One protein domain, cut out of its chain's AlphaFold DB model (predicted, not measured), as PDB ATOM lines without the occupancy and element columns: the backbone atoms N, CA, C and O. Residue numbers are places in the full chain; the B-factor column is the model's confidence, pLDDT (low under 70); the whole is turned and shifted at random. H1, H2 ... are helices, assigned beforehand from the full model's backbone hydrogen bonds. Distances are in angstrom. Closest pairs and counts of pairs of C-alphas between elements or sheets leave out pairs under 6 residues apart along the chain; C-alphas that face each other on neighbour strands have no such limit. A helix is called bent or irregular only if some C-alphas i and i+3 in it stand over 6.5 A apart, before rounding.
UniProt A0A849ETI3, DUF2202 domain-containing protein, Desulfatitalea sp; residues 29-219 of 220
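Overview. This is residues 29 to 219 of the 220 residues of the protein "DUF2202 domain-containing protein" of Desulfatitalea sp (UniProt A0A849ETI3). Five helices or arms, H1, H2b, H3, H4 and H6, form an up-and-down bundle, each running against the one before it in the chain, with H1 and H4 at its core and the short H5 and H7 at its outside. The printed part has 191 residues with seven named helices, H1 to H7 in order, and no named strand; the class is all helix. It is compact, with a radius of gyration of the C-alphas of 15.9 A and spans of 45 by 38 by 27 A.

Along the chain. H1, residues 29 to 54, begins at C-alpha 29 (-36.636, -14.831, 38.602) and measures 37.2 A from first to last C-alpha. H2, residues 59 to 82, was assigned as one helix by its hydrogen bonds but is bent: C-alphas 66 and 69 are 6.7 A apart, between arms H2a, residues 59 to 66, and H2b, residues 69 to 82. H3 is residues 108 to 122, 20.8 A; H4 residues 126 to 145, 29.0 A; H5 residues 149 to 153; H6 residues 171 to 199, 41.4 A. H7, residues 211 to 218, ends at C-alpha 218 (-34.347, 16.267, 40.848).

Arrangement. H1 touches H2b, H3 and H4, closest at C-alphas Arg 45 and Glu 69, 5.0 A, Val 47 and Val 119, 6.1 A, and Ala 44 and Ile 136, 6.5 A. H1 and H2a form a hairpin at a steep tilt of 41 degrees, their closest C-alphas, Arg 45 and Gly 65, 4.5 A apart. H4 touches H6 at a shallow tilt of 24 degrees, opposite ways, closest at C-alphas Ala 134 and Leu 188, 5.1 A. H7 only just touches H6, with 3 pairs of C-alphas within 8 A, about perpendicular at 86 degrees; the closest are Arg 189 and Leu 218, 6.1 A. H5 is near H1. Every O i to N i+4 pair is within hydrogen-bond range in H2a, H2b, H3, H4, H5 and H7, with 20 of 22 in H1 and 24 of 25 in H6.

Size, cuts and confidence. The C-alphas farthest apart, Asp 84 and Gly 200, are 48.3 A apart. The printed part has no cut; the links H2 to H3, H5 to H6 and H6 to H7 are long. No printed residue is under 70 in pLDDT.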
ATOM      1  N   GLY A  29     -36.852 -16.224  38.959       98.00
ATOM      2  CA  GLY A  29     -36.636 -14.831  38.602       98.00
ATOM      3  C   GLY A  29     -36.448 -13.961  39.836       98.00
ATOM      4  O   GLY A  29     -35.491 -13.192  39.913       98.00
ATOM      5  N   GLU A  30     -37.319 -14.135  40.829       98.56
ATOM      6  CA  GLU A  30     -37.240 -13.454  42.123       98.56
ATOM      7  C   GLU A  30     -35.950 -13.803  42.880       98.56
ATOM      8  O   GLU A  30     -35.265 -12.903  43.361       98.56
ATOM      9  N   GLU A  31     -35.588 -15.087  42.949       98.38
ATOM     10  CA  GLU A  31     -34.355 -15.550  43.599       98.38
ATOM     11  C   GLU A  31     -33.108 -14.996  42.897       98.38
ATOM     12  O   GLU A  31     -32.237 -14.413  43.546       98.38
ATOM     13  N   THR A  32     -33.043 -15.106  41.564       98.62
ATOM     14  CA  THR A  32     -31.894 -14.621  40.778       98.62
ATOM     15  C   THR A  32     -31.732 -13.110  40.912       98.62
ATOM     16  O   THR A  32     -30.612 -12.618  41.048       98.62
ATOM     17  N   HIS A  33     -32.837 -12.363  40.895       98.81
ATOM     18  CA  HIS A  33     -32.808 -10.911  41.052       98.81
ATOM     19  C   HIS A  33     -32.378 -10.496  42.458       98.81
ATOM     20  O   HIS A  33     -31.542  -9.609  42.593       98.81
ATOM     21  N   LEU A  34     -32.853 -11.180  43.502       98.81
ATOM     22  CA  LEU A  34     -32.434 -10.898  44.876       98.81
ATOM     23  C   LEU A  34     -30.929 -11.146  45.086       98.81
ATOM     24  O   LEU A  34     -30.248 -10.339  45.722       98.81
ATOM     25  N   ILE A  35     -30.401 -12.240  44.526       98.75
ATOM     26  CA  ILE A  35     -28.962 -12.544  44.525       98.75
ATOM     27  C   ILE A  35     -28.185 -11.461  43.770       98.75
ATOM     28  O   ILE A  35     -27.139 -11.018  44.241       98.75
ATOM     29  N   PHE A  36     -28.699 -11.007  42.625       98.88
ATOM     30  CA  PHE A  36     -28.076  -9.941  41.847       98.88
ATOM     31  C   PHE A  36     -28.002  -8.630  42.637       98.88
ATOM     32  O   PHE A  36     -26.916  -8.067  42.778       98.88
ATOM     33  N   MET A  37     -29.116  -8.204  43.243       98.88
ATOM     34  CA  MET A  37     -29.161  -6.969  44.028       98.88
ATOM     35  C   MET A  37     -28.222  -7.008  45.237       98.88
ATOM     36  O   MET A  37     -27.680  -5.985  45.642       98.88
ATOM     37  N   ARG A  38     -27.957  -8.192  45.806       98.81
ATOM     38  CA  ARG A  38     -26.988  -8.329  46.903       98.81
ATOM     39  C   ARG A  38     -25.590  -7.884  46.479       98.81
ATOM     40  O   ARG A  38     -24.895  -7.227  47.260       98.81
ATOM     41  N   GLU A  39     -25.173  -8.271  45.278       98.81
ATOM     42  CA  GLU A  39     -23.864  -7.920  44.735       98.81
ATOM     43  C   GLU A  39     -23.851  -6.499  44.135       98.81
ATOM     44  O   GLU A  39     -22.816  -5.837  44.207       98.81
ATOM     45  N   GLU A  40     -24.979  -5.987  43.628       98.88
ATOM     46  CA  GLU A  40     -25.090  -4.621  43.089       98.88
ATOM     47  C   GLU A  40     -25.016  -3.533  44.171       98.88
ATOM     48  O   GLU A  40     -24.170  -2.643  44.088       98.88
ATOM     49  N   GLU A  41     -25.762  -3.670  45.268       98.88
ATOM     50  CA  GLU A  41     -25.667  -2.740  46.407       98.88
ATOM     51  C   GLU A  41     -24.257  -2.775  47.028       98.88
ATOM     52  O   GLU A  41     -23.682  -1.771  47.461       98.88
ATOM     53  N   LYS A  42     -23.625  -3.959  47.027       98.88
ATOM     54  CA  LYS A  42     -22.218  -4.101  47.425       98.88
ATOM     55  C   LYS A  42     -21.277  -3.398  46.438       98.88
ATOM     56  O   LYS A  42     -20.283  -2.819  46.880       98.88
ATOM     57  N   LEU A  43     -21.544  -3.448  45.131       98.94
ATOM     58  CA  LEU A  43     -20.773  -2.731  44.114       98.94
ATOM     59  C   LEU A  43     -20.806  -1.225  44.374       98.94
ATOM     60  O   LEU A  43     -19.732  -0.619  44.416       98.94
ATOM     61  N   ALA A  44     -21.990  -0.649  44.597       98.94
ATOM     62  CA  ALA A  44     -22.143   0.765  44.932       98.94
ATOM     63  C   ALA A  44     -21.287   1.129  46.154       98.94
ATOM     64  O   ALA A  44     -20.372   1.955  46.060       98.94
ATOM     65  N   ARG A  45     -21.474   0.401  47.266       98.88
ATOM     66  CA  ARG A  45     -20.688   0.572  48.496       98.88
ATOM     67  C   ARG A  45     -19.186   0.550  48.231       98.88
ATOM     68  O   ARG A  45     -18.465   1.466  48.625       98.88
ATOM     69  N   ASP A  46     -18.697  -0.502  47.588       98.94
ATOM     70  CA  ASP A  46     -17.265  -0.740  47.436       98.94
ATOM     71  C   ASP A  46     -16.612   0.291  46.506       98.94
ATOM     72  O   ASP A  46     -15.484   0.730  46.769       98.94
ATOM     73  N   VAL A  47     -17.308   0.717  45.442       98.94
ATOM     74  CA  VAL A  47     -16.849   1.814  44.579       98.94
ATOM     75  C   VAL A  47     -16.770   3.109  45.387       98.94
ATOM     76  O   VAL A  47     -15.748   3.796  45.323       98.94
ATOM     77  N   TYR A  48     -17.774   3.425  46.204       98.88
ATOM     78  CA  TYR A  48     -17.785   4.656  47.003       98.88
ATOM     79  C   TYR A  48     -16.709   4.662  48.081       98.88
ATOM     80  O   TYR A  48     -16.006   5.660  48.224       98.88
ATOM     81  N   LEU A  49     -16.484   3.546  48.776       98.88
ATOM     82  CA  LEU A  49     -15.379   3.429  49.732       98.88
ATOM     83  C   LEU A  49     -14.014   3.585  49.039       98.88
ATOM     84  O   LEU A  49     -13.123   4.262  49.558       98.88
ATOM     85  N   SER A  50     -13.861   3.027  47.834       98.81
ATOM     86  CA  SER A  50     -12.635   3.174  47.041       98.81
ATOM     87  C   SER A  50     -12.402   4.630  46.624       98.81
ATOM     88  O   SER A  50     -11.312   5.167  46.828       98.81
ATOM     89  N   LEU A  51     -13.429   5.296  46.090       98.81
ATOM     90  CA  LEU A  51     -13.354   6.697  45.665       98.81
ATOM     91  C   LEU A  51     -13.231   7.659  46.851       98.81
ATOM     92  O   LEU A  51     -12.530   8.660  46.733       98.81
ATOM     93  N   SER A  52     -13.803   7.333  48.011       98.56
ATOM     94  CA  SER A  52     -13.602   8.079  49.257       98.56
ATOM     95  C   SER A  52     -12.141   8.037  49.713       98.56
ATOM     96  O   SER A  52     -11.596   9.061  50.125       98.56
ATOM     97  N   SER A  53     -11.464   6.893  49.569       98.38
ATOM     98  CA  SER A  53     -10.030   6.804  49.866       98.38
ATOM     99  C   SER A  53      -9.168   7.637  48.909       98.38
ATOM    100  O   SER A  53      -8.061   8.027  49.288       98.38
ATOM    101  N   ILE A  54      -9.625   7.868  47.675       98.44
ATOM    102  CA  ILE A  54      -8.901   8.644  46.656       98.44
ATOM    103  C   ILE A  54      -9.178  10.147  46.809       98.44
ATOM    104  O   ILE A  54      -8.243  10.943  46.722       98.44
ATOM    105  N   TYR A  55     -10.435  10.515  47.068       98.62
ATOM    106  CA  TYR A  55     -10.923  11.889  47.212       98.62
ATOM    107  C   TYR A  55     -11.522  12.122  48.611       98.62
ATOM    108  O   TYR A  55     -12.736  12.311  48.747       98.62
ATOM    109  N   PRO A  56     -10.702  12.105  49.677       97.75
ATOM    110  CA  PRO A  56     -11.181  12.211  51.056       97.75
ATOM    111  C   PRO A  56     -11.860  13.551  51.378       97.75
ATOM    112  O   PRO A  56     -12.583  13.656  52.364       97.75
ATOM    113  N   GLU A  57     -11.639  14.589  50.571       96.69
ATOM    114  CA  GLU A  57     -12.324  15.880  50.675       96.69
ATOM    115  C   GLU A  57     -13.788  15.835  50.211       96.69
ATOM    116  O   GLU A  57     -14.572  16.723  50.548       96.69
ATOM    117  N   SER A  58     -14.158  14.819  49.432       97.88
ATOM    118  CA  SER A  58     -15.500  14.634  48.897       97.88
ATOM    119  C   SER A  58     -16.307  13.717  49.815       97.88
ATOM    120  O   SER A  58     -16.483  12.527  49.549       97.88
ATOM    121  N   GLU A  59     -16.836  14.296  50.895       97.75
ATOM    122  CA  GLU A  59     -17.579  13.577  51.943       97.75
ATOM    123  C   GLU A  59     -18.790  12.784  51.421       97.75
ATOM    124  O   GLU A  59     -19.226  11.845  52.080       97.75
ATOM    125  N   VAL A  60     -19.336  13.123  50.243       98.50
ATOM    126  CA  VAL A  60     -20.476  12.406  49.644       98.50
ATOM    127  C   VAL A  60     -20.192  10.911  49.464       98.50
ATOM    128  O   VAL A  60     -21.067  10.107  49.767       98.50
ATOM    129  N   PHE A  61     -18.965  10.526  49.089       98.69
ATOM    130  CA  PHE A  61     -18.609   9.113  48.917       98.69
ATOM    131  C   PHE A  61     -18.599   8.358  50.246       98.69
ATOM    132  O   PHE A  61     -19.169   7.276  50.336       98.69
ATOM    133  N   ALA A  62     -17.988   8.936  51.287       97.25
ATOM    134  CA  ALA A  62     -17.962   8.324  52.615       97.25
ATOM    135  C   ALA A  62     -19.375   8.231  53.200       97.25
ATOM    136  O   ALA A  62     -19.783   7.183  53.685       97.25
ATOM    137  N   ASN A  63     -20.153   9.312  53.102       97.94
ATOM    138  CA  ASN A  63     -21.493   9.367  53.675       97.94
ATOM    139  C   ASN A  63     -22.449   8.359  53.023       97.94
ATOM    140  O   ASN A  63     -23.229   7.715  53.721       97.94
ATOM    141  N   ILE A  64     -22.401   8.225  51.697       98.62
ATOM    142  CA  ILE A  64     -23.256   7.273  50.982       98.62
ATOM    143  C   ILE A  64     -22.717   5.848  51.167       98.62
ATOM    144  O   ILE A  64     -23.464   4.981  51.611       98.62
ATOM    145  N   GLY A  65     -21.419   5.614  50.950       97.69
ATOM    146  CA  GLY A  65     -20.814   4.283  51.046       97.69
ATOM    147  C   GLY A  65     -20.818   3.675  52.455       97.69
ATOM    148  O   GLY A  65     -21.253   2.542  52.630       97.69
ATOM    149  N   GLU A  66     -20.355   4.398  53.480       97.19
ATOM    150  CA  GLU A  66     -20.205   3.838  54.838       97.19
ATOM    151  C   GLU A  66     -21.539   3.636  55.563       97.19
ATOM    152  O   GLU A  66     -21.643   2.753  56.417       97.19
ATOM    153  N   PHE A  67     -22.548   4.455  55.256       96.31
ATOM    154  CA  PHE A  67     -23.815   4.438  55.985       96.31
ATOM    155  C   PHE A  67     -24.968   3.910  55.138       96.31
ATOM    156  O   PHE A  67     -25.670   3.003  55.584       96.31
ATOM    157  N   SER A  68     -25.178   4.464  53.944       98.25
ATOM    158  CA  SER A  68     -26.361   4.151  53.141       98.25
ATOM    159  C   SER A  68     -26.211   2.822  52.412       98.25
ATOM    160  O   SER A  68     -26.954   1.891  52.709       98.25
ATOM    161  N   GLU A  69     -25.170   2.662  51.592       98.69
ATOM    162  CA  GLU A  69     -24.966   1.416  50.840       98.69
ATOM    163  C   GLU A  69     -24.585   0.242  51.735       98.69
ATOM    164  O   GLU A  69     -24.929  -0.907  51.466       98.69
ATOM    165  N   GLN A  70     -23.931   0.512  52.869       98.62
ATOM    166  CA  GLN A  70     -23.772  -0.510  53.897       98.62
ATOM    167  C   GLN A  70     -25.134  -0.970  54.455       98.62
ATOM    168  O   GLN A  70     -25.340  -2.160  54.686       98.62
ATOM    169  N   THR A  71     -26.088  -0.055  54.640       98.69
ATOM    170  CA  THR A  71     -27.448  -0.414  55.071       98.69
ATOM    171  C   THR A  71     -28.194  -1.173  53.976       98.69
ATOM    172  O   THR A  71     -28.854  -2.168  54.280       98.69
ATOM    173  N   HIS A  72     -28.085  -0.751  52.717       98.75
ATOM    174  CA  HIS A  72     -28.703  -1.442  51.587       98.75
ATOM    175  C   HIS A  72     -28.168  -2.866  51.446       98.75
ATOM    176  O   HIS A  72     -28.939  -3.826  51.498       98.75
ATOM    177  N   THR A  73     -26.842  -3.028  51.399       98.31
ATOM    178  CA  THR A  73     -26.212  -4.343  51.276       98.31
ATOM    179  C   THR A  73     -26.635  -5.255  52.441       98.31
ATOM    180  O   THR A  73     -27.053  -6.391  52.206       98.31
ATOM    181  N   ASP A  74     -26.632  -4.762  53.687       98.75
ATOM    182  CA  ASP A  74     -27.090  -5.529  54.856       98.75
ATOM    183  C   ASP A  74     -28.581  -5.894  54.772       98.75
ATOM    184  O   ASP A  74     -28.959  -7.004  55.148       98.75
ATOM    185  N   THR A  75     -29.416  -5.001  54.236       98.75
ATOM    186  CA  THR A  75     -30.850  -5.247  54.033       98.75
ATOM    187  C   THR A  75     -31.076  -6.391  53.047       98.75
ATOM    188  O   THR A  75     -31.864  -7.293  53.332       98.75
ATOM    189  N   VAL A  76     -30.352  -6.410  51.922       98.81
ATOM    190  CA  VAL A  76     -30.480  -7.490  50.933       98.81
ATOM    191  C   VAL A  76     -29.945  -8.817  51.483       98.81
ATOM    192  O   VAL A  76     -30.579  -9.854  51.293       98.81
ATOM    193  N   ARG A  77     -28.837  -8.805  52.246       98.69
ATOM    194  CA  ARG A  77     -28.346 -10.001  52.965       98.69
ATOM    195  C   ARG A  77     -29.427 -10.581  53.870       98.69
ATOM    196  O   ARG A  77     -29.666 -11.787  53.871       98.69
ATOM    197  N   ASP A  78     -30.055  -9.727  54.670       98.50
ATOM    198  CA  ASP A  78     -31.071 -10.167  55.618       98.50
ATOM    199  C   ASP A  78     -32.310 -10.701  54.882       98.50
ATOM    200  O   ASP A  78     -32.923 -11.663  55.344       98.50
ATOM    201  N   MET A  79     -32.634 -10.156  53.703       98.56
ATOM    202  CA  MET A  79     -33.699 -10.675  52.843       98.56
ATOM    203  C   MET A  79     -33.365 -12.046  52.236       98.56
ATOM    204  O   MET A  79     -34.232 -12.917  52.219       98.56
ATOM    205  N   LEU A  80     -32.120 -12.294  51.814       98.56
ATOM    206  CA  LEU A  80     -31.679 -13.634  51.389       98.56
ATOM    207  C   LEU A  80     -31.900 -14.663  52.507       98.56
ATOM    208  O   LEU A  80     -32.463 -15.735  52.275       98.56
ATOM    209  N   ALA A  81     -31.562 -14.301  53.748       97.81
ATOM    210  CA  ALA A  81     -31.766 -15.162  54.910       97.81
ATOM    211  C   ALA A  81     -33.252 -15.431  55.221       97.81
ATOM    212  O   ALA A  81     -33.581 -16.509  55.719       97.81
ATOM    213  N   VAL A  82     -34.163 -14.493  54.922       96.75
ATOM    214  CA  VAL A  82     -35.621 -14.702  55.064       96.75
ATOM    215  C   VAL A  82     -36.117 -15.842  54.168       96.75
ATOM    216  O   VAL A  82     -37.008 -16.587  54.583       96.75
ATOM    217  N   TYR A  83     -35.525 -16.003  52.983       97.19
ATOM    218  CA  TYR A  83     -35.893 -17.030  52.004       97.19
ATOM    219  C   TYR A  83     -34.979 -18.261  52.006       97.19
ATOM    220  O   TYR A  83     -35.142 -19.124  51.150       97.19
ATOM    221  N   ASP A  84     -34.072 -18.381  52.984       96.69
ATOM    222  CA  ASP A  84     -33.102 -19.487  53.088       96.69
ATOM    223  C   ASP A  84     -32.183 -19.605  51.851       96.69
ATOM    224  O   ASP A  84     -31.798 -20.701  51.444       96.69
ATOM    225  N   ILE A  85     -31.833 -18.460  51.249       97.38
ATOM    226  CA  ILE A  85     -30.900 -18.359  50.118       97.38
ATOM    227  C   ILE A  85     -29.495 -18.069  50.659       97.38
ATOM    228  O   ILE A  85     -29.311 -17.222  51.538       97.38
ATOM    229  N   GLU A  86     -28.489 -18.778  50.144       97.81
ATOM    230  CA  GLU A  86     -27.089 -18.566  50.524       97.81
ATOM    231  C   GLU A  86     -26.593 -17.187  50.052       97.81
ATOM    232  O   GLU A  86     -26.806 -16.802  48.905       97.81
ATOM    233  N   ASP A  87     -25.922 -16.434  50.933       98.50
ATOM    234  CA  ASP A  87     -25.343 -15.135  50.565       98.50
ATOM    235  C   ASP A  87     -24.203 -15.344  49.550       98.50
ATOM    236  O   ASP A  87     -23.225 -16.019  49.892       98.50
ATOM    237  N   PRO A  88     -24.260 -14.759  48.335       98.25
ATOM    238  CA  PRO A  88     -23.173 -14.850  47.362       98.25
ATOM    239  C   PRO A  88     -21.871 -14.206  47.859       98.25
ATOM    240  O   PRO A  88     -20.797 -14.518  47.335       98.25
ATOM    241  N   ASN A  89     -21.922 -13.305  48.851       97.31
ATOM    242  CA  ASN A  89     -20.764 -12.621  49.432       97.31
ATOM    243  C   ASN A  89     -20.802 -12.630  50.982       97.31
ATOM    244  O   ASN A  89     -20.926 -11.571  51.610       97.31
ATOM    245  N   PRO A  90     -20.619 -13.789  51.642       97.31
ATOM    246  CA  PRO A  90     -20.787 -13.912  53.097       97.31
ATOM    247  C   PRO A  90     -19.752 -13.105  53.902       97.31
ATOM    248  O   PRO A  90     -20.004 -12.703  55.037       97.31
ATOM    249  N   ASP A  91     -18.596 -12.823  53.299       97.62
ATOM    250  CA  ASP A  91     -17.508 -12.046  53.895       97.62
ATOM    251  C   ASP A  91     -17.583 -10.543  53.562       97.62
ATOM    252  O   ASP A  91     -16.645  -9.801  53.857       97.62
ATOM    253  N   ALA A  92     -18.680 -10.055  52.965       97.19
ATOM    254  CA  ALA A  92     -18.783  -8.674  52.476       97.19
ATOM    255  C   ALA A  92     -18.508  -7.601  53.544       97.19
ATOM    256  O   ALA A  92     -18.073  -6.507  53.185       97.19
ATOM    257  N   ASN A  93     -18.718  -7.896  54.831       96.50
ATOM    258  CA  ASN A  93     -18.507  -6.952  55.938       96.50
ATOM    259  C   ASN A  93     -17.110  -7.039  56.579       96.50
ATOM    260  O   ASN A  93     -16.820  -6.304  57.524       96.50
ATOM    261  N   ASN A  94     -16.215  -7.882  56.054       97.88
ATOM    262  CA  ASN A  94     -14.814  -7.949  56.473       97.88
ATOM    263  C   ASN A  94     -14.001  -6.809  55.834       97.88
ATOM    264  O   ASN A  94     -13.101  -7.034  55.027       97.88
ATOM    265  N   LEU A  95     -14.340  -5.567  56.177       96.69
ATOM    266  CA  LEU A  95     -13.683  -4.373  55.645       96.69
ATOM    267  C   LEU A  95     -12.314  -4.129  56.320       96.69
ATOM    268  O   LEU A  95     -12.175  -4.354  57.526       96.69
ATOM    269  N   PRO A  96     -11.305  -3.623  55.583       97.06
ATOM    270  CA  PRO A  96     -11.351  -3.257  54.162       97.06
ATOM    271  C   PRO A  96     -11.071  -4.429  53.200       97.06
ATOM    272  O   PRO A  96     -11.121  -4.235  51.990       97.06
ATOM    273  N   ASP A  97     -10.769  -5.626  53.711       98.12
ATOM    274  CA  ASP A  97     -10.287  -6.763  52.911       98.12
ATOM    275  C   ASP A  97     -11.312  -7.275  51.879       98.12
ATOM    276  O   ASP A  97     -10.926  -7.869  50.872       98.12
ATOM    277  N   SER A  98     -12.608  -7.044  52.105       98.19
ATOM    278  CA  SER A  98     -13.703  -7.453  51.215       98.19
ATOM    279  C   SER A  98     -14.030  -6.466  50.083       98.19
ATOM    280  O   SER A  98     -14.840  -6.800  49.209       98.19
ATOM    281  N   ILE A  99     -13.424  -5.270  50.072       98.75
ATOM    282  CA  ILE A  99     -13.694  -4.239  49.057       98.75
ATOM    283  C   ILE A  99     -13.264  -4.744  47.675       98.75
ATOM    284  O   ILE A  99     -12.116  -5.135  47.468       98.75
ATOM    285  N   GLY A 100     -14.193  -4.719  46.716       98.56
ATOM    286  CA  GLY A 100     -13.950  -5.143  45.336       98.56
ATOM    287  C   GLY A 100     -13.875  -6.661  45.141       98.56
ATOM    288  O   GLY A 100     -13.565  -7.120  44.042       98.56
ATOM    289  N   VAL A 101     -14.146  -7.447  46.188       98.69
ATOM    290  CA  VAL A 101     -14.155  -8.915  46.137       98.69
ATOM    291  C   VAL A 101     -15.588  -9.411  45.963       98.69
ATOM    292  O   VAL A 101     -16.388  -9.300  46.890       98.69
ATOM    293  N   PHE A 102     -15.907  -9.967  44.794       98.69
ATOM    294  CA  PHE A 102     -17.217 -10.553  44.488       98.69
ATOM    295  C   PHE A 102     -17.063 -12.056  44.263       98.69
ATOM    296  O   PHE A 102     -16.261 -12.497  43.439       98.69
ATOM    297  N   THR A 103     -17.793 -12.842  45.049       98.25
ATOM    298  CA  THR A 103     -17.674 -14.306  45.115       98.25
ATOM    299  C   THR A 103     -18.909 -15.041  44.605       98.25
ATOM    300  O   THR A 103     -18.900 -16.272  44.616       98.25
ATOM    301  N   GLY A 104     -19.945 -14.324  44.153       98.00
ATOM    302  CA  GLY A 104     -21.155 -14.934  43.616       98.00
ATOM    303  C   GLY A 104     -20.846 -15.855  42.440       98.00
ATOM    304  O   GLY A 104     -20.092 -15.495  41.531       98.00
ATOM    305  N   ALA A 105     -21.418 -17.060  42.460       97.00
ATOM    306  CA  ALA A 105     -21.174 -18.063  41.427       97.00
ATOM    307  C   ALA A 105     -21.709 -17.625  40.052       97.00
ATOM    308  O   ALA A 105     -21.053 -17.877  39.039       97.00
ATOM    309  N   ASP A 106     -22.854 -16.940  40.034       96.06
ATOM    310  CA  ASP A 106     -23.553 -16.570  38.802       96.06
ATOM    311  C   ASP A 106     -23.089 -15.216  38.245       96.06
ATOM    312  O   ASP A 106     -22.815 -15.108  37.047       96.06
ATOM    313  N   TYR A 107     -22.926 -14.199  39.106       97.94
ATOM    314  CA  TYR A 107     -22.641 -12.815  38.690       97.94
ATOM    315  C   TYR A 107     -21.387 -12.187  39.312       97.94
ATOM    316  O   TYR A 107     -21.010 -11.082  38.918       97.94
ATOM    317  N   GLY A 108     -20.645 -12.882  40.179       98.44
ATOM    318  CA  GLY A 108     -19.446 -12.313  40.808       98.44
ATOM    319  C   GLY A 108     -18.381 -11.867  39.793       98.44
ATOM    320  O   GLY A 108     -17.686 -10.869  39.998       98.44
ATOM    321  N   TRP A 109     -18.291 -12.546  38.642       97.88
ATOM    322  CA  TRP A 109     -17.429 -12.132  37.526       97.88
ATOM    323  C   TRP A 109     -17.840 -10.770  36.943       97.88
ATOM    324  O   TRP A 109     -16.975  -9.935  36.677       97.88
ATOM    325  N   TYR A 110     -19.146 -10.534  36.790       98.56
ATOM    326  CA  TYR A 110     -19.713  -9.309  36.233       98.56
ATOM    327  C   TYR A 110     -19.438  -8.133  37.166       98.56
ATOM    328  O   TYR A 110     -18.877  -7.120  36.742       98.56
ATOM    329  N   PHE A 111     -19.726  -8.291  38.459       98.81
ATOM    330  CA  PHE A 111     -19.488  -7.239  39.446       98.81
ATOM    331  C   PHE A 111     -18.000  -6.952  39.662       98.81
ATOM    332  O   PHE A 111     -17.619  -5.792  39.819       98.81
ATOM    333  N   THR A 112     -17.130  -7.962  39.548       98.81
ATOM    334  CA  THR A 112     -15.673  -7.750  39.546       98.81
ATOM    335  C   THR A 112     -15.232  -6.869  38.370       98.81
ATOM    336  O   THR A 112     -14.448  -5.936  38.558       98.81
ATOM    337  N   GLU A 113     -15.738  -7.125  37.159       98.69
ATOM    338  CA  GLU A 113     -15.426  -6.317  35.972       98.69
ATOM    339  C   GLU A 113     -15.960  -4.882  36.103       98.69
ATOM    340  O   GLU A 113     -15.247  -3.914  35.798       98.69
ATOM    341  N   LYS A 114     -17.198  -4.726  36.591       98.81
ATOM    342  CA  LYS A 114     -17.816  -3.414  36.817       98.81
ATOM    343  C   LYS A 114     -17.070  -2.608  37.864       98.81
ATOM    344  O   LYS A 114     -16.732  -1.462  37.585       98.81
ATOM    345  N   PHE A 115     -16.729  -3.207  39.000       98.94
ATOM    346  CA  PHE A 115     -15.952  -2.551  40.048       98.94
ATOM    347  C   PHE A 115     -14.638  -1.990  39.502       98.94
ATOM    348  O   PHE A 115     -14.351  -0.804  39.660       98.94
ATOM    349  N   GLN A 116     -13.868  -2.816  38.787       98.88
ATOM    350  CA  GLN A 116     -12.596  -2.390  38.200       98.88
ATOM    351  C   GLN A 116     -12.784  -1.234  37.214       98.88
ATOM    352  O   GLN A 116     -12.027  -0.262  37.251       98.88
ATOM    353  N   SER A 117     -13.801  -1.320  36.357       98.81
ATOM    354  CA  SER A 117     -14.081  -0.309  35.334       98.81
ATOM    355  C   SER A 117     -14.542   1.021  35.934       98.81
ATOM    356  O   SER A 117     -14.071   2.080  35.519       98.81
ATOM    357  N   LEU A 118     -15.428   0.976  36.931       98.94
ATOM    358  CA  LEU A 118     -15.991   2.157  37.589       98.94
ATOM    359  C   LEU A 118     -14.948   2.863  38.456       98.94
ATOM    360  O   LEU A 118     -14.816   4.083  38.375       98.94
ATOM    361  N   VAL A 119     -14.132   2.116  39.210       98.88
ATOM    362  CA  VAL A 119     -13.007   2.703  39.953       98.88
ATOM    363  C   VAL A 119     -11.988   3.308  38.990       98.88
ATOM    364  O   VAL A 119     -11.546   4.434  39.209       98.88
ATOM    365  N   ALA A 120     -11.649   2.619  37.894       98.88
ATOM    366  CA  ALA A 120     -10.738   3.166  36.890       98.88
ATOM    367  C   ALA A 120     -11.262   4.486  36.305       98.88
ATOM    368  O   ALA A 120     -10.499   5.445  36.209       98.88
ATOM    369  N   TRP A 121     -12.554   4.578  35.980       98.81
ATOM    370  CA  TRP A 121     -13.161   5.830  35.526       98.81
ATOM    371  C   TRP A 121     -13.131   6.914  36.612       98.81
ATOM    372  O   TRP A 121     -12.638   8.013  36.364       98.81
ATOM    373  N   GLY A 122     -13.553   6.607  37.839       98.81
ATOM    374  CA  GLY A 122     -13.592   7.595  38.919       98.81
ATOM    375  C   GLY A 122     -12.204   8.096  39.340       98.81
ATOM    376  O   GLY A 122     -12.050   9.237  39.767       98.81
ATOM    377  N   THR A 123     -11.146   7.302  39.152       98.69
ATOM    378  CA  THR A 123      -9.767   7.747  39.434       98.69
ATOM    379  C   THR A 123      -9.240   8.816  38.471       98.69
ATOM    380  O   THR A 123      -8.196   9.408  38.744       98.69
ATOM    381  N   GLN A 124      -9.938   9.093  37.364       98.69
ATOM    382  CA  GLN A 124      -9.480  10.053  36.358       98.69
ATOM    383  C   GLN A 124      -9.556  11.502  36.857       98.69
ATOM    384  O   GLN A 124      -8.631  12.286  36.627       98.69
ATOM    385  N   SER A 125     -10.640  11.859  37.547       98.75
ATOM    386  CA  SER A 125     -10.811  13.149  38.210       98.75
ATOM    387  C   SER A 125     -11.939  13.093  39.243       98.75
ATOM    388  O   SER A 125     -12.788  12.207  39.194       98.75
ATOM    389  N   LEU A 126     -11.994  14.066  40.157       98.81
ATOM    390  CA  LEU A 126     -13.102  14.162  41.115       98.81
ATOM    391  C   LEU A 126     -14.461  14.345  40.414       98.81
ATOM    392  O   LEU A 126     -15.464  13.793  40.856       98.81
ATOM    393  N   LEU A 127     -14.495  15.087  39.300       98.81
ATOM    394  CA  LEU A 127     -15.722  15.244  38.520       98.81
ATOM    395  C   LEU A 127     -16.158  13.901  37.917       98.81
ATOM    396  O   LEU A 127     -17.324  13.542  38.046       98.81
ATOM    397  N   ASP A 128     -15.226  13.141  37.332       98.88
ATOM    398  CA  ASP A 128     -15.498  11.785  36.834       98.88
ATOM    399  C   ASP A 128     -15.979  10.858  37.957       98.88
ATOM    400  O   ASP A 128     -16.908  10.083  37.758       98.88
ATOM    401  N   ALA A 129     -15.408  10.966  39.159       98.94
ATOM    402  CA  ALA A 129     -15.838  10.193  40.319       98.94
ATOM    403  C   ALA A 129     -17.293  10.493  40.717       98.94
ATOM    404  O   ALA A 129     -18.041   9.573  41.045       98.94
ATOM    405  N   TRP A 130     -17.722  11.759  40.681       98.94
ATOM    406  CA  TRP A 130     -19.130  12.087  40.927       98.94
ATOM    407  C   TRP A 130     -20.043  11.585  39.810       98.94
ATOM    408  O   TRP A 130     -21.145  11.133  40.110       98.94
ATOM    409  N   TYR A 131     -19.592  11.610  38.551       98.94
ATOM    410  CA  TYR A 131     -20.330  10.995  37.444       98.94
ATOM    411  C   TYR A 131     -20.450   9.476  37.591       98.94
ATOM    412  O   TYR A 131     -21.523   8.951  37.316       98.94
ATOM    413  N   VAL A 132     -19.412   8.786  38.084       98.94
ATOM    414  CA  VAL A 132     -19.484   7.363  38.457       98.94
ATOM    415  C   VAL A 132     -20.549   7.140  39.525       98.94
ATOM    416  O   VAL A 132     -21.361   6.237  39.370       98.94
ATOM    417  N   GLY A 133     -20.574   7.978  40.566       98.94
ATOM    418  CA  GLY A 133     -21.621   7.945  41.586       98.94
ATOM    419  C   GLY A 133     -23.012   8.067  40.976       98.94
ATOM    420  O   GLY A 133     -23.814   7.151  41.083       98.94
ATOM    421  N   ALA A 134     -23.275   9.146  40.239       98.94
ATOM    422  CA  ALA A 134     -24.574   9.356  39.602       98.94
ATOM    423  C   ALA A 134     -24.950   8.242  38.601       98.94
ATOM    424  O   ALA A 134     -26.113   7.864  38.520       98.94
ATOM    425  N   PHE A 135     -23.976   7.689  37.871       98.94
ATOM    426  CA  PHE A 135     -24.190   6.574  36.944       98.94
ATOM    427  C   PHE A 135     -24.658   5.314  37.674       98.94
ATOM    428  O   PHE A 135     -25.591   4.666  37.207       98.94
ATOM    429  N   ILE A 136     -24.013   4.973  38.794       98.94
ATOM    430  CA  ILE A 136     -24.378   3.807  39.602       98.94
ATOM    431  C   ILE A 136     -25.808   3.963  40.111       98.94
ATOM    432  O   ILE A 136     -26.595   3.054  39.904       98.94
ATOM    433  N   GLU A 137     -26.177   5.123  40.659       98.88
ATOM    434  CA  GLU A 137     -27.538   5.331  41.179       98.88
ATOM    435  C   GLU A 137     -28.619   5.272  40.088       98.88
ATOM    436  O   GLU A 137     -29.724   4.788  40.321       98.88
ATOM    437  N   GLU A 138     -28.327   5.766  38.880       98.88
ATOM    438  CA  GLU A 138     -29.249   5.628  37.748       98.88
ATOM    439  C   GLU A 138     -29.407   4.172  37.292       98.88
ATOM    440  O   GLU A 138     -30.521   3.756  36.966       98.88
ATOM    441  N   LEU A 139     -28.303   3.419  37.244       98.75
ATOM    442  CA  LEU A 139     -28.309   2.008  36.868       98.75
ATOM    443  C   LEU A 139     -29.044   1.164  37.912       98.75
ATOM    444  O   LEU A 139     -29.946   0.421  37.543       98.75
ATOM    445  N   ASP A 140     -28.716   1.356  39.186       98.75
ATOM    446  CA  ASP A 140     -29.286   0.643  40.326       98.75
ATOM    447  C   ASP A 140     -30.814   0.785  40.363       98.75
ATOM    448  O   ASP A 140     -31.543  -0.201  40.421       98.75
ATOM    449  N   MET A 141     -31.351   1.996  40.161       98.81
ATOM    450  CA  MET A 141     -32.805   2.174  40.061       98.81
ATOM    451  C   MET A 141     -33.433   1.389  38.901       98.81
ATOM    452  O   MET A 141     -34.538   0.867  39.053       98.81
ATOM    453  N   ILE A 142     -32.779   1.316  37.738       98.38
ATOM    454  CA  ILE A 142     -33.293   0.534  36.601       98.38
ATOM    455  C   ILE A 142     -33.254  -0.956  36.925       98.38
ATOM    456  O   ILE A 142     -34.251  -1.638  36.697       98.38
ATOM    457  N   ASP A 143     -32.137  -1.434  37.463       98.69
ATOM    458  CA  ASP A 143     -31.890  -2.846  37.738       98.69
ATOM    459  C   ASP A 143     -32.682  -3.340  38.973       98.69
ATOM    460  O   ASP A 143     -33.002  -4.524  39.054       98.69
ATOM    461  N   ILE A 144     -33.132  -2.453  39.873       98.75
ATOM    462  CA  ILE A 144     -34.133  -2.762  40.912       98.75
ATOM    463  C   ILE A 144     -35.548  -2.839  40.323       98.75
ATOM    464  O   ILE A 144     -36.328  -3.741  40.656       98.75
ATOM    465  N   ILE A 145     -35.936  -1.847  39.513       98.69
ATOM    466  CA  ILE A 145     -37.312  -1.720  39.015       98.69
ATOM    467  C   ILE A 145     -37.612  -2.818  37.992       98.69
ATOM    468  O   ILE A 145     -38.654  -3.471  38.084       98.69
ATOM    469  N   GLU A 146     -36.701  -3.023  37.049       98.31
ATOM    470  CA  GLU A 146     -36.817  -3.953  35.931       98.31
ATOM    471  C   GLU A 146     -35.808  -5.097  36.063       98.31
ATOM    472  O   GLU A 146     -35.003  -5.133  36.985       98.31
ATOM    473  N   CYS A 147     -35.856  -6.061  35.145       98.19
ATOM    474  CA  CYS A 147     -34.907  -7.164  35.157       98.19
ATOM    475  C   CYS A 147     -33.534  -6.725  34.599       98.19
ATOM    476  O   CYS A 147     -33.478  -6.305  33.432       98.19
ATOM    477  N   PRO A 148     -32.428  -6.856  35.365       98.44
ATOM    478  CA  PRO A 148     -31.105  -6.429  34.932       98.44
ATOM    479  C   PRO A 148     -30.700  -7.033  33.594       98.44
ATOM    480  O   PRO A 148     -30.843  -8.234  33.338       98.44
ATOM    481  N   LYS A 149     -30.119  -6.203  32.727       97.62
ATOM    482  CA  LYS A 149     -29.810  -6.596  31.345       97.62
ATOM    483  C   LYS A 149     -28.941  -7.858  31.258       97.62
ATOM    484  O   LYS A 149     -29.178  -8.699  30.395       97.62
ATOM    485  N   VAL A 150     -27.953  -8.000  32.142       98.12
ATOM    486  CA  VAL A 150     -27.057  -9.170  32.144       98.12
ATOM    487  C   VAL A 150     -27.781 -10.459  32.540       98.12
ATOM    488  O   VAL A 150     -27.440 -11.518  32.015       98.12
ATOM    489  N   ILE A 151     -28.815 -10.384  33.387       98.38
ATOM    490  CA  ILE A 151     -29.674 -11.535  33.702       98.38
ATOM    491  C   ILE A 151     -30.401 -11.982  32.433       98.38
ATOM    492  O   ILE A 151     -30.364 -13.162  32.101       98.38
ATOM    493  N   VAL A 152     -30.984 -11.038  31.689       97.62
ATOM    494  CA  VAL A 152     -31.750 -11.305  30.457       97.62
ATOM    495  C   VAL A 152     -30.875 -11.843  29.318       97.62
ATOM    496  O   VAL A 152     -31.330 -12.630  28.491       97.62
ATOM    497  N   GLU A 153     -29.621 -11.398  29.233       96.75
ATOM    498  CA  GLU A 153     -28.679 -11.831  28.192       96.75
ATOM    499  C   GLU A 153     -27.994 -13.174  28.510       96.75
ATOM    500  O   GLU A 153     -27.347 -13.757  27.636       96.75
ATOM    501  N   THR A 154     -28.145 -13.680  29.736       95.31
ATOM    502  CA  THR A 154     -27.598 -14.969  30.172       95.31
ATOM    503  C   THR A 154     -28.568 -16.109  29.837       95.31
ATOM    504  O   THR A 154     -29.777 -15.972  29.969       95.31
ATOM    505  N   ASP A 155     -28.053 -17.273  29.420       94.12
ATOM    506  CA  ASP A 155     -28.864 -18.476  29.143       94.12
ATOM    507  C   ASP A 155     -29.295 -19.175  30.450       94.12
ATOM    508  O   ASP A 155     -28.828 -20.263  30.788       94.12
ATOM    509  N   ASN A 156     -30.142 -18.496  31.228       94.19
ATOM    510  CA  ASN A 156     -30.685 -18.938  32.520       94.19
ATOM    511  C   ASN A 156     -32.207 -19.192  32.474       94.19
ATOM    512  O   ASN A 156     -32.788 -19.663  33.449       94.19
ATOM    513  N   GLY A 157     -32.852 -18.921  31.334       95.25
ATOM    514  CA  GLY A 157     -34.292 -19.092  31.146       95.25
ATOM    515  C   GLY A 157     -35.163 -17.953  31.688       95.25
ATOM    516  O   GLY A 157     -36.374 -18.148  31.752       95.25
ATOM    517  N   ILE A 158     -34.581 -16.803  32.048       97.62
ATOM    518  CA  ILE A 158     -35.284 -15.614  32.555       97.62
ATOM    519  C   ILE A 158     -35.370 -14.558  31.447       97.62
ATOM    520  O   ILE A 158     -34.360 -14.117  30.899       97.62
ATOM    521  N   ASN A 159     -36.584 -14.125  31.109       96.94
ATOM    522  CA  ASN A 159     -36.822 -13.034  30.166       96.94
ATOM    523  C   ASN A 159     -36.925 -11.673  30.879       96.94
ATOM    524  O   ASN A 159     -37.094 -11.586  32.091       96.94
ATOM    525  N   ALA A 160     -36.895 -10.583  30.105       95.31
ATOM    526  CA  ALA A 160     -36.882  -9.207  30.622       95.31
ATOM    527  C   ALA A 160     -38.037  -8.835  31.568       95.31
ATOM    528  O   ALA A 160     -37.913  -7.892  32.339       95.31
ATOM    529  N   ASN A 161     -39.162  -9.542  31.497       96.19
ATOM    530  CA  ASN A 161     -40.354  -9.300  32.308       96.19
ATOM    531  C   ASN A 161     -40.600 -10.416  33.335       96.19
ATOM    532  O   ASN A 161     -41.750 -10.630  33.720       96.19
ATOM    533  N   GLU A 162     -39.554 -11.163  33.691       97.75
ATOM    534  CA  GLU A 162     -39.595 -12.304  34.613       97.75
ATOM    535  C   GLU A 162     -38.684 -12.099  35.832       97.75
ATOM    536  O   GLU A 162     -38.385 -13.049  36.540       97.75
ATOM    537  N   CYS A 163     -38.225 -10.870  36.081       98.38
ATOM    538  CA  CYS A 163     -37.571 -10.458  37.322       98.38
ATOM    539  C   CYS A 163     -37.712  -8.931  37.508       98.38
ATOM    540  O   CYS A 163     -38.297  -8.275  36.641       98.38
ATOM    541  N   GLY A 164     -37.259  -8.353  38.625       98.50
ATOM    542  CA  GLY A 164     -37.477  -6.931  38.922       98.50
ATOM    543  C   GLY A 164     -38.653  -6.662  39.866       98.50
ATOM    544  O   GLY A 164     -39.555  -7.491  40.044       98.50
ATOM    545  N   MET A 165     -38.691  -5.460  40.446       98.56
ATOM    546  CA  MET A 165     -39.796  -4.990  41.291       98.56
ATOM    547  C   MET A 165     -41.146  -4.955  40.551       98.56
ATOM    548  O   MET A 165     -42.195  -5.162  41.173       98.56
ATOM    549  N   THR A 166     -41.143  -4.687  39.240       97.88
ATOM    550  CA  THR A 166     -42.354  -4.700  38.397       97.88
ATOM    551  C   THR A 166     -42.913  -6.107  38.184       97.88
ATOM    552  O   THR A 166     -44.121  -6.248  37.972       97.88
ATOM    553  N   TYR A 167     -42.061  -7.133  38.281       98.19
ATOM    554  CA  TYR A 167     -42.420  -8.536  38.107       98.19
ATOM    555  C   TYR A 167     -42.921  -9.198  39.392       98.19
ATOM    556  O   TYR A 167     -44.006  -9.779  39.375       98.19
ATOM    557  N   THR A 168     -42.135  -9.120  40.476       97.75
ATOM    558  CA  THR A 168     -42.376  -9.902  41.704       97.75
ATOM    559  C   THR A 168     -43.802  -9.699  42.221       97.75
ATOM    560  O   THR A 168     -44.398  -8.634  42.035       97.75
ATOM    561  N   ASP A 169     -44.390 -10.694  42.881       96.25
ATOM    562  CA  ASP A 169     -45.609 -10.515  43.676       96.25
ATOM    563  C   ASP A 169     -45.369 -10.627  45.188       96.25
ATOM    564  O   ASP A 169     -46.241 -10.237  45.975       96.25
ATOM    565  N   GLU A 170     -44.152 -11.007  45.576       97.62
ATOM    566  CA  GLU A 170     -43.709 -11.138  46.951       97.62
ATOM    567  C   GLU A 170     -43.588  -9.773  47.650       97.62
ATOM    568  O   GLU A 170     -42.798  -8.888  47.306       97.62
ATOM    569  N   VAL A 171     -44.407  -9.595  48.686       97.25
ATOM    570  CA  VAL A 171     -44.597  -8.315  49.379       97.25
ATOM    571  C   VAL A 171     -43.318  -7.849  50.070       97.25
ATOM    572  O   VAL A 171     -43.046  -6.641  50.100       97.25
ATOM    573  N   ASN A 172     -42.531  -8.776  50.620       97.44
ATOM    574  CA  ASN A 172     -41.290  -8.412  51.302       97.44
ATOM    575  C   ASN A 172     -40.247  -7.886  50.306       97.44
ATOM    576  O   ASN A 172     -39.618  -6.867  50.589       97.44
ATOM    577  N   LEU A 173     -40.124  -8.518  49.128       98.50
ATOM    578  CA  LEU A 173     -39.219  -8.057  48.070       98.50
ATOM    579  C   LEU A 173     -39.635  -6.681  47.559       98.50
ATOM    580  O   LEU A 173     -38.819  -5.763  47.541       98.50
ATOM    581  N   LYS A 174     -40.927  -6.484  47.261       98.06
ATOM    582  CA  LYS A 174     -41.445  -5.170  46.839       98.06
ATOM    583  C   LYS A 174     -41.140  -4.063  47.830       98.06
ATOM    584  O   LYS A 174     -40.763  -2.968  47.430       98.06
ATOM    585  N   THR A 175     -41.337  -4.338  49.115       98.44
ATOM    586  CA  THR A 175     -41.113  -3.343  50.166       98.44
ATOM    587  C   THR A 175     -39.633  -2.983  50.255       98.44
ATOM    588  O   THR A 175     -39.296  -1.806  50.319       98.44
ATOM    589  N   MET A 176     -38.747  -3.981  50.208       98.75
ATOM    590  CA  MET A 176     -37.304  -3.753  50.176       98.75
ATOM    591  C   MET A 176     -36.891  -2.934  48.948       98.75
ATOM    592  O   MET A 176     -36.276  -1.887  49.113       98.75
ATOM    593  N   TYR A 177     -37.294  -3.343  47.744       98.81
ATOM    594  CA  TYR A 177     -36.960  -2.647  46.497       98.81
ATOM    595  C   TYR A 177     -37.442  -1.194  46.474       98.81
ATOM    596  O   TYR A 177     -36.707  -0.310  46.047       98.81
ATOM    597  N   GLN A 178     -38.625  -0.899  47.019       98.75
ATOM    598  CA  GLN A 178     -39.095   0.483  47.167       98.75
ATOM    599  C   GLN A 178     -38.193   1.326  48.077       98.75
ATOM    600  O   GLN A 178     -38.017   2.519  47.831       98.75
ATOM    601  N   HIS A 179     -37.650   0.727  49.139       98.69
ATOM    602  CA  HIS A 179     -36.720   1.414  50.028       98.69
ATOM    603  C   HIS A 179     -35.367   1.663  49.364       98.69
ATOM    604  O   HIS A 179     -34.856   2.771  49.511       98.69
ATOM    605  N   LEU A 180     -34.845   0.683  48.619       98.81
ATOM    606  CA  LEU A 180     -33.595   0.816  47.866       98.81
ATOM    607  C   LEU A 180     -33.717   1.935  46.825       98.81
ATOM    608  O   LEU A 180     -33.012   2.929  46.946       98.81
ATOM    609  N   VAL A 181     -34.738   1.898  45.955       98.88
ATOM    610  CA  VAL A 181     -34.996   2.961  44.957       98.88
ATOM    611  C   VAL A 181     -35.085   4.346  45.605       98.88
ATOM    612  O   VAL A 181     -34.498   5.307  45.114       98.88
ATOM    613  N   ALA A 182     -35.793   4.479  46.732       98.75
ATOM    614  CA  ALA A 182     -35.882   5.759  47.432       98.75
ATOM    615  C   ALA A 182     -34.521   6.234  47.985       98.75
ATOM    616  O   ALA A 182     -34.279   7.443  48.062       98.75
ATOM    617  N   GLY A 183     -33.651   5.306  48.389       98.75
ATOM    618  CA  GLY A 183     -32.255   5.564  48.739       98.75
ATOM    619  C   GLY A 183     -31.460   6.055  47.532       98.75
ATOM    620  O   GLY A 183     -30.947   7.178  47.574       98.75
ATOM    621  N   SER A 184     -31.473   5.297  46.436       98.88
ATOM    622  CA  SER A 184     -30.727   5.593  45.205       98.88
ATOM    623  C   SER A 184     -31.147   6.931  44.583       98.88
ATOM    624  O   SER A 184     -30.311   7.734  44.168       98.88
ATOM    625  N   GLU A 185     -32.433   7.302  44.647       98.88
ATOM    626  CA  GLU A 185     -32.879   8.647  44.256       98.88
ATOM    627  C   GLU A 185     -32.224   9.763  45.099       98.88
ATOM    628  O   GLU A 185     -31.886  10.837  44.588       98.88
ATOM    629  N   ASN A 186     -32.070   9.560  46.412       98.88
ATOM    630  CA  ASN A 186     -31.424  10.540  47.290       98.88
ATOM    631  C   ASN A 186     -29.922  10.632  47.026       98.88
ATOM    632  O   ASN A 186     -29.362  11.734  47.061       98.88
ATOM    633  N   HIS A 187     -29.284   9.502  46.741       98.88
ATOM    634  CA  HIS A 187     -27.880   9.451  46.364       98.88
ATOM    635  C   HIS A 187     -27.648  10.162  45.027       98.88
ATOM    636  O   HIS A 187     -26.772  11.027  44.940       98.88
ATOM    637  N   LEU A 188     -28.508   9.920  44.030       98.94
ATOM    638  CA  LEU A 188     -28.456  10.597  42.737       98.94
ATOM    639  C   LEU A 188     -28.548  12.116  42.912       98.94
ATOM    640  O   LEU A 188     -27.700  12.851  42.405       98.94
ATOM    641  N   ARG A 189     -29.512  12.606  43.708       98.88
ATOM    642  CA  ARG A 189     -29.621  14.043  44.043       98.88
ATOM    643  C   ARG A 189     -28.326  14.588  44.651       98.88
ATOM    644  O   ARG A 189     -27.934  15.716  44.346       98.88
ATOM    645  N   ALA A 190     -27.664  13.820  45.517       98.81
ATOM    646  CA  ALA A 190     -26.420  14.234  46.155       98.81
ATOM    647  C   ALA A 190     -25.251  14.315  45.158       98.81
ATOM    648  O   ALA A 190     -24.528  15.318  45.162       98.81
ATOM    649  N   TYR A 191     -25.079  13.320  44.286       98.88
ATOM    650  CA  TYR A 191     -24.035  13.348  43.258       98.88
ATOM    651  C   TYR A 191     -24.283  14.444  42.223       98.88
ATOM    652  O   TYR A 191     -23.394  15.266  41.991       98.88
ATOM    653  N   VAL A 192     -25.504  14.546  41.689       98.88
ATOM    654  CA  VAL A 192     -25.880  15.590  40.723       98.88
ATOM    655  C   VAL A 192     -25.637  16.983  41.293       98.88
ATOM    656  O   VAL A 192     -25.051  17.825  40.620       98.88
ATOM    657  N   LYS A 193     -25.983  17.229  42.562       98.75
ATOM    658  CA  LYS A 193     -25.706  18.516  43.215       98.75
ATOM    659  C   LYS A 193     -24.215  18.876  43.211       98.75
ATOM    660  O   LYS A 193     -23.878  20.045  43.030       98.75
ATOM    661  N   ASN A 194     -23.325  17.906  43.431       98.69
ATOM    662  CA  ASN A 194     -21.880  18.147  43.380       98.69
ATOM    663  C   ASN A 194     -21.402  18.403  41.943       98.69
ATOM    664  O   ASN A 194     -20.662  19.360  41.712       98.69
ATOM    665  N   ILE A 195     -21.882  17.609  40.979       98.88
ATOM    666  CA  ILE A 195     -21.572  17.773  39.550       98.88
ATOM    667  C   ILE A 195     -21.981  19.168  39.071       98.88
ATOM    668  O   ILE A 195     -21.163  19.915  38.533       98.88
ATOM    669  N   GLU A 196     -23.225  19.565  39.323       98.69
ATOM    670  CA  GLU A 196     -23.769  20.860  38.913       98.69
ATOM    671  C   GLU A 196     -23.122  22.044  39.634       98.69
ATOM    672  O   GLU A 196     -23.048  23.142  39.080       98.69
ATOM    673  N   GLY A 197     -22.553  21.825  40.822       98.56
ATOM    674  CA  GLY A 197     -21.680  22.802  41.471       98.56
ATOM    675  C   GLY A 197     -20.440  23.159  40.639       98.56
ATOM    676  O   GLY A 197     -19.902  24.257  40.791       98.56
ATOM    677  N   VAL A 198     -20.006  22.266  39.742       98.38
ATOM    678  CA  VAL A 198     -18.868  22.471  38.832       98.38
ATOM    679  C   VAL A 198     -19.312  22.909  37.441       98.38
ATOM    680  O   VAL A 198     -18.740  23.849  36.889       98.38
ATOM    681  N   ILE A 199     -20.310  22.237  36.862       98.50
ATOM    682  CA  ILE A 199     -20.707  22.451  35.459       98.50
ATOM    683  C   ILE A 199     -21.847  23.466  35.286       98.50
ATOM    684  O   ILE A 199     -22.164  23.852  34.161       98.50
ATOM    685  N   GLY A 200     -22.444  23.928  36.385       98.50
ATOM    686  CA  GLY A 200     -23.610  24.805  36.411       98.50
ATOM    687  C   GLY A 200     -24.910  24.050  36.698       98.50
ATOM    688  O   GLY A 200     -25.131  22.946  36.206       98.50
ATOM    689  N   GLU A 201     -25.774  24.676  37.494       97.88
ATOM    690  CA  GLU A 201     -27.113  24.177  37.821       97.88
ATOM    691  C   GLU A 201     -27.955  23.987  36.554       97.88
ATOM    692  O   GLU A 201     -28.013  24.881  35.705       97.88
ATOM    693  N   GLY A 202     -28.603  22.829  36.428       97.00
ATOM    694  CA  GLY A 202     -29.409  22.481  35.256       97.00
ATOM    695  C   GLY A 202     -28.663  21.750  34.144       97.00
ATOM    696  O   GLY A 202     -29.299  21.385  33.160       97.00
ATOM    697  N   ASN A 203     -27.347  21.551  34.265       98.25
ATOM    698  CA  ASN A 203     -26.525  21.009  33.178       98.25
ATOM    699  C   ASN A 203     -26.165  19.523  33.339       98.25
ATOM    700  O   ASN A 203     -25.421  19.004  32.508       98.25
ATOM    701  N   TYR A 204     -26.635  18.834  34.386       98.75
ATOM    702  CA  TYR A 204     -26.478  17.381  34.461       98.75
ATOM    703  C   TYR A 204     -27.353  16.682  33.412       98.75
ATOM    704  O   TYR A 204     -28.574  16.850  33.405       98.75
ATOM    705  N   GLU A 205     -26.718  15.878  32.561       98.69
ATOM    706  CA  GLU A 205     -27.378  15.013  31.583       98.69
ATOM    707  C   GLU A 205     -27.447  13.581  32.128       98.69
ATOM    708  O   GLU A 205     -26.441  13.054  32.612       98.69
ATOM    709  N   ALA A 206     -28.626  12.963  32.042       98.69
ATOM    710  CA  ALA A 206     -28.855  11.582  32.450       98.69
ATOM    711  C   ALA A 206     -27.953  10.612  31.673       98.69
ATOM    712  O   ALA A 206     -27.709  10.787  30.474       98.69
ATOM    713  N   GLN A 207     -27.466   9.579  32.358       98.62
ATOM    714  CA  GLN A 207     -26.477   8.644  31.814       98.62
ATOM    715  C   GLN A 207     -27.090   7.297  31.421       98.62
ATOM    716  O   GLN A 207     -26.626   6.667  30.466       98.62
ATOM    717  N   VAL A 208     -28.124   6.861  32.144       97.62
ATOM    718  CA  VAL A 208     -28.807   5.576  31.942       97.62
ATOM    719  C   VAL A 208     -30.321   5.767  31.913       97.62
ATOM    720  O   VAL A 208     -30.981   5.289  30.987       97.62
ATOM    721  N   LEU A 209     -30.869   6.495  32.890       98.12
ATOM    722  CA  LEU A 209     -32.277   6.875  32.903       98.12
ATOM    723  C   LEU A 209     -32.577   7.857  31.765       98.12
ATOM    724  O   LEU A 209     -31.694   8.504  31.198       98.12
ATOM    725  N   SER A 210     -33.855   8.009  31.425       98.44
ATOM    726  CA  SER A 210     -34.245   9.135  30.578       98.44
ATOM    727  C   SER A 210     -34.067  10.455  31.333       98.44
ATOM    728  O   SER A 210     -34.254  10.521  32.549       98.44
ATOM    729  N   GLN A 211     -33.786  11.533  30.597       98.50
ATOM    730  CA  GLN A 211     -33.675  12.863  31.198       98.50
ATOM    731  C   GLN A 211     -34.949  13.260  31.960       98.50
ATOM    732  O   GLN A 211     -34.853  13.840  33.029       98.50
ATOM    733  N   GLU A 212     -36.133  12.889  31.460       98.44
ATOM    734  CA  GLU A 212     -37.412  13.161  32.134       98.44
ATOM    735  C   GLU A 212     -37.502  12.483  33.511       98.44
ATOM    736  O   GLU A 212     -37.983  13.089  34.466       98.44
ATOM    737  N   GLN A 213     -37.017  11.244  33.638       98.50
ATOM    738  CA  GLN A 213     -36.981  10.543  34.925       98.50
ATOM    739  C   GLN A 213     -36.005  11.212  35.893       98.50
ATOM    740  O   GLN A 213     -36.359  11.446  37.047       98.50
ATOM    741  N   VAL A 214     -34.802  11.561  35.423       98.75
ATOM    742  CA  VAL A 214     -33.816  12.275  36.245       98.75
ATOM    743  C   VAL A 214     -34.363  13.631  36.685       98.75
ATOM    744  O   VAL A 214     -34.324  13.945  37.869       98.75
ATOM    745  N   ASP A 215     -34.949  14.411  35.781       98.44
ATOM    746  CA  ASP A 215     -35.533  15.716  36.094       98.44
ATOM    747  C   ASP A 215     -36.679  15.598  37.116       98.44
ATOM    748  O   ASP A 215     -36.725  16.360  38.086       98.44
ATOM    749  N   ALA A 216     -37.528  14.568  37.002       98.50
ATOM    750  CA  ALA A 216     -38.554  14.271  37.999       98.50
ATOM    751  C   ALA A 216     -37.959  13.947  39.383       98.50
ATOM    752  O   ALA A 216     -38.458  14.448  40.395       98.50
ATOM    753  N   ILE A 217     -36.874  13.165  39.441       98.56
ATOM    754  CA  ILE A 217     -36.148  12.858  40.685       98.56
ATOM    755  C   ILE A 217     -35.541  14.134  41.281       98.56
ATOM    756  O   ILE A 217     -35.630  14.350  42.494       98.56
ATOM    757  N   LEU A 218     -34.958  14.996  40.447       98.25
ATOM    758  CA  LEU A 218     -34.347  16.267  40.848       98.25
ATOM    759  C   LEU A 218     -35.381  17.363  41.166       98.25
ATOM    760  O   LEU A 218     -35.033  18.364  41.794       98.25
ATOM    761  N   GLY A 219     -36.645  17.165  40.787       97.50
ATOM    762  CA  GLY A 219     -37.757  18.072  41.061       97.50
ATOM    763  C   GLY A 219     -37.778  19.319  40.177       97.50
ATOM    764  O   GLY A 219     -38.122  20.397  40.675       97.50
TER     765      GLY A 219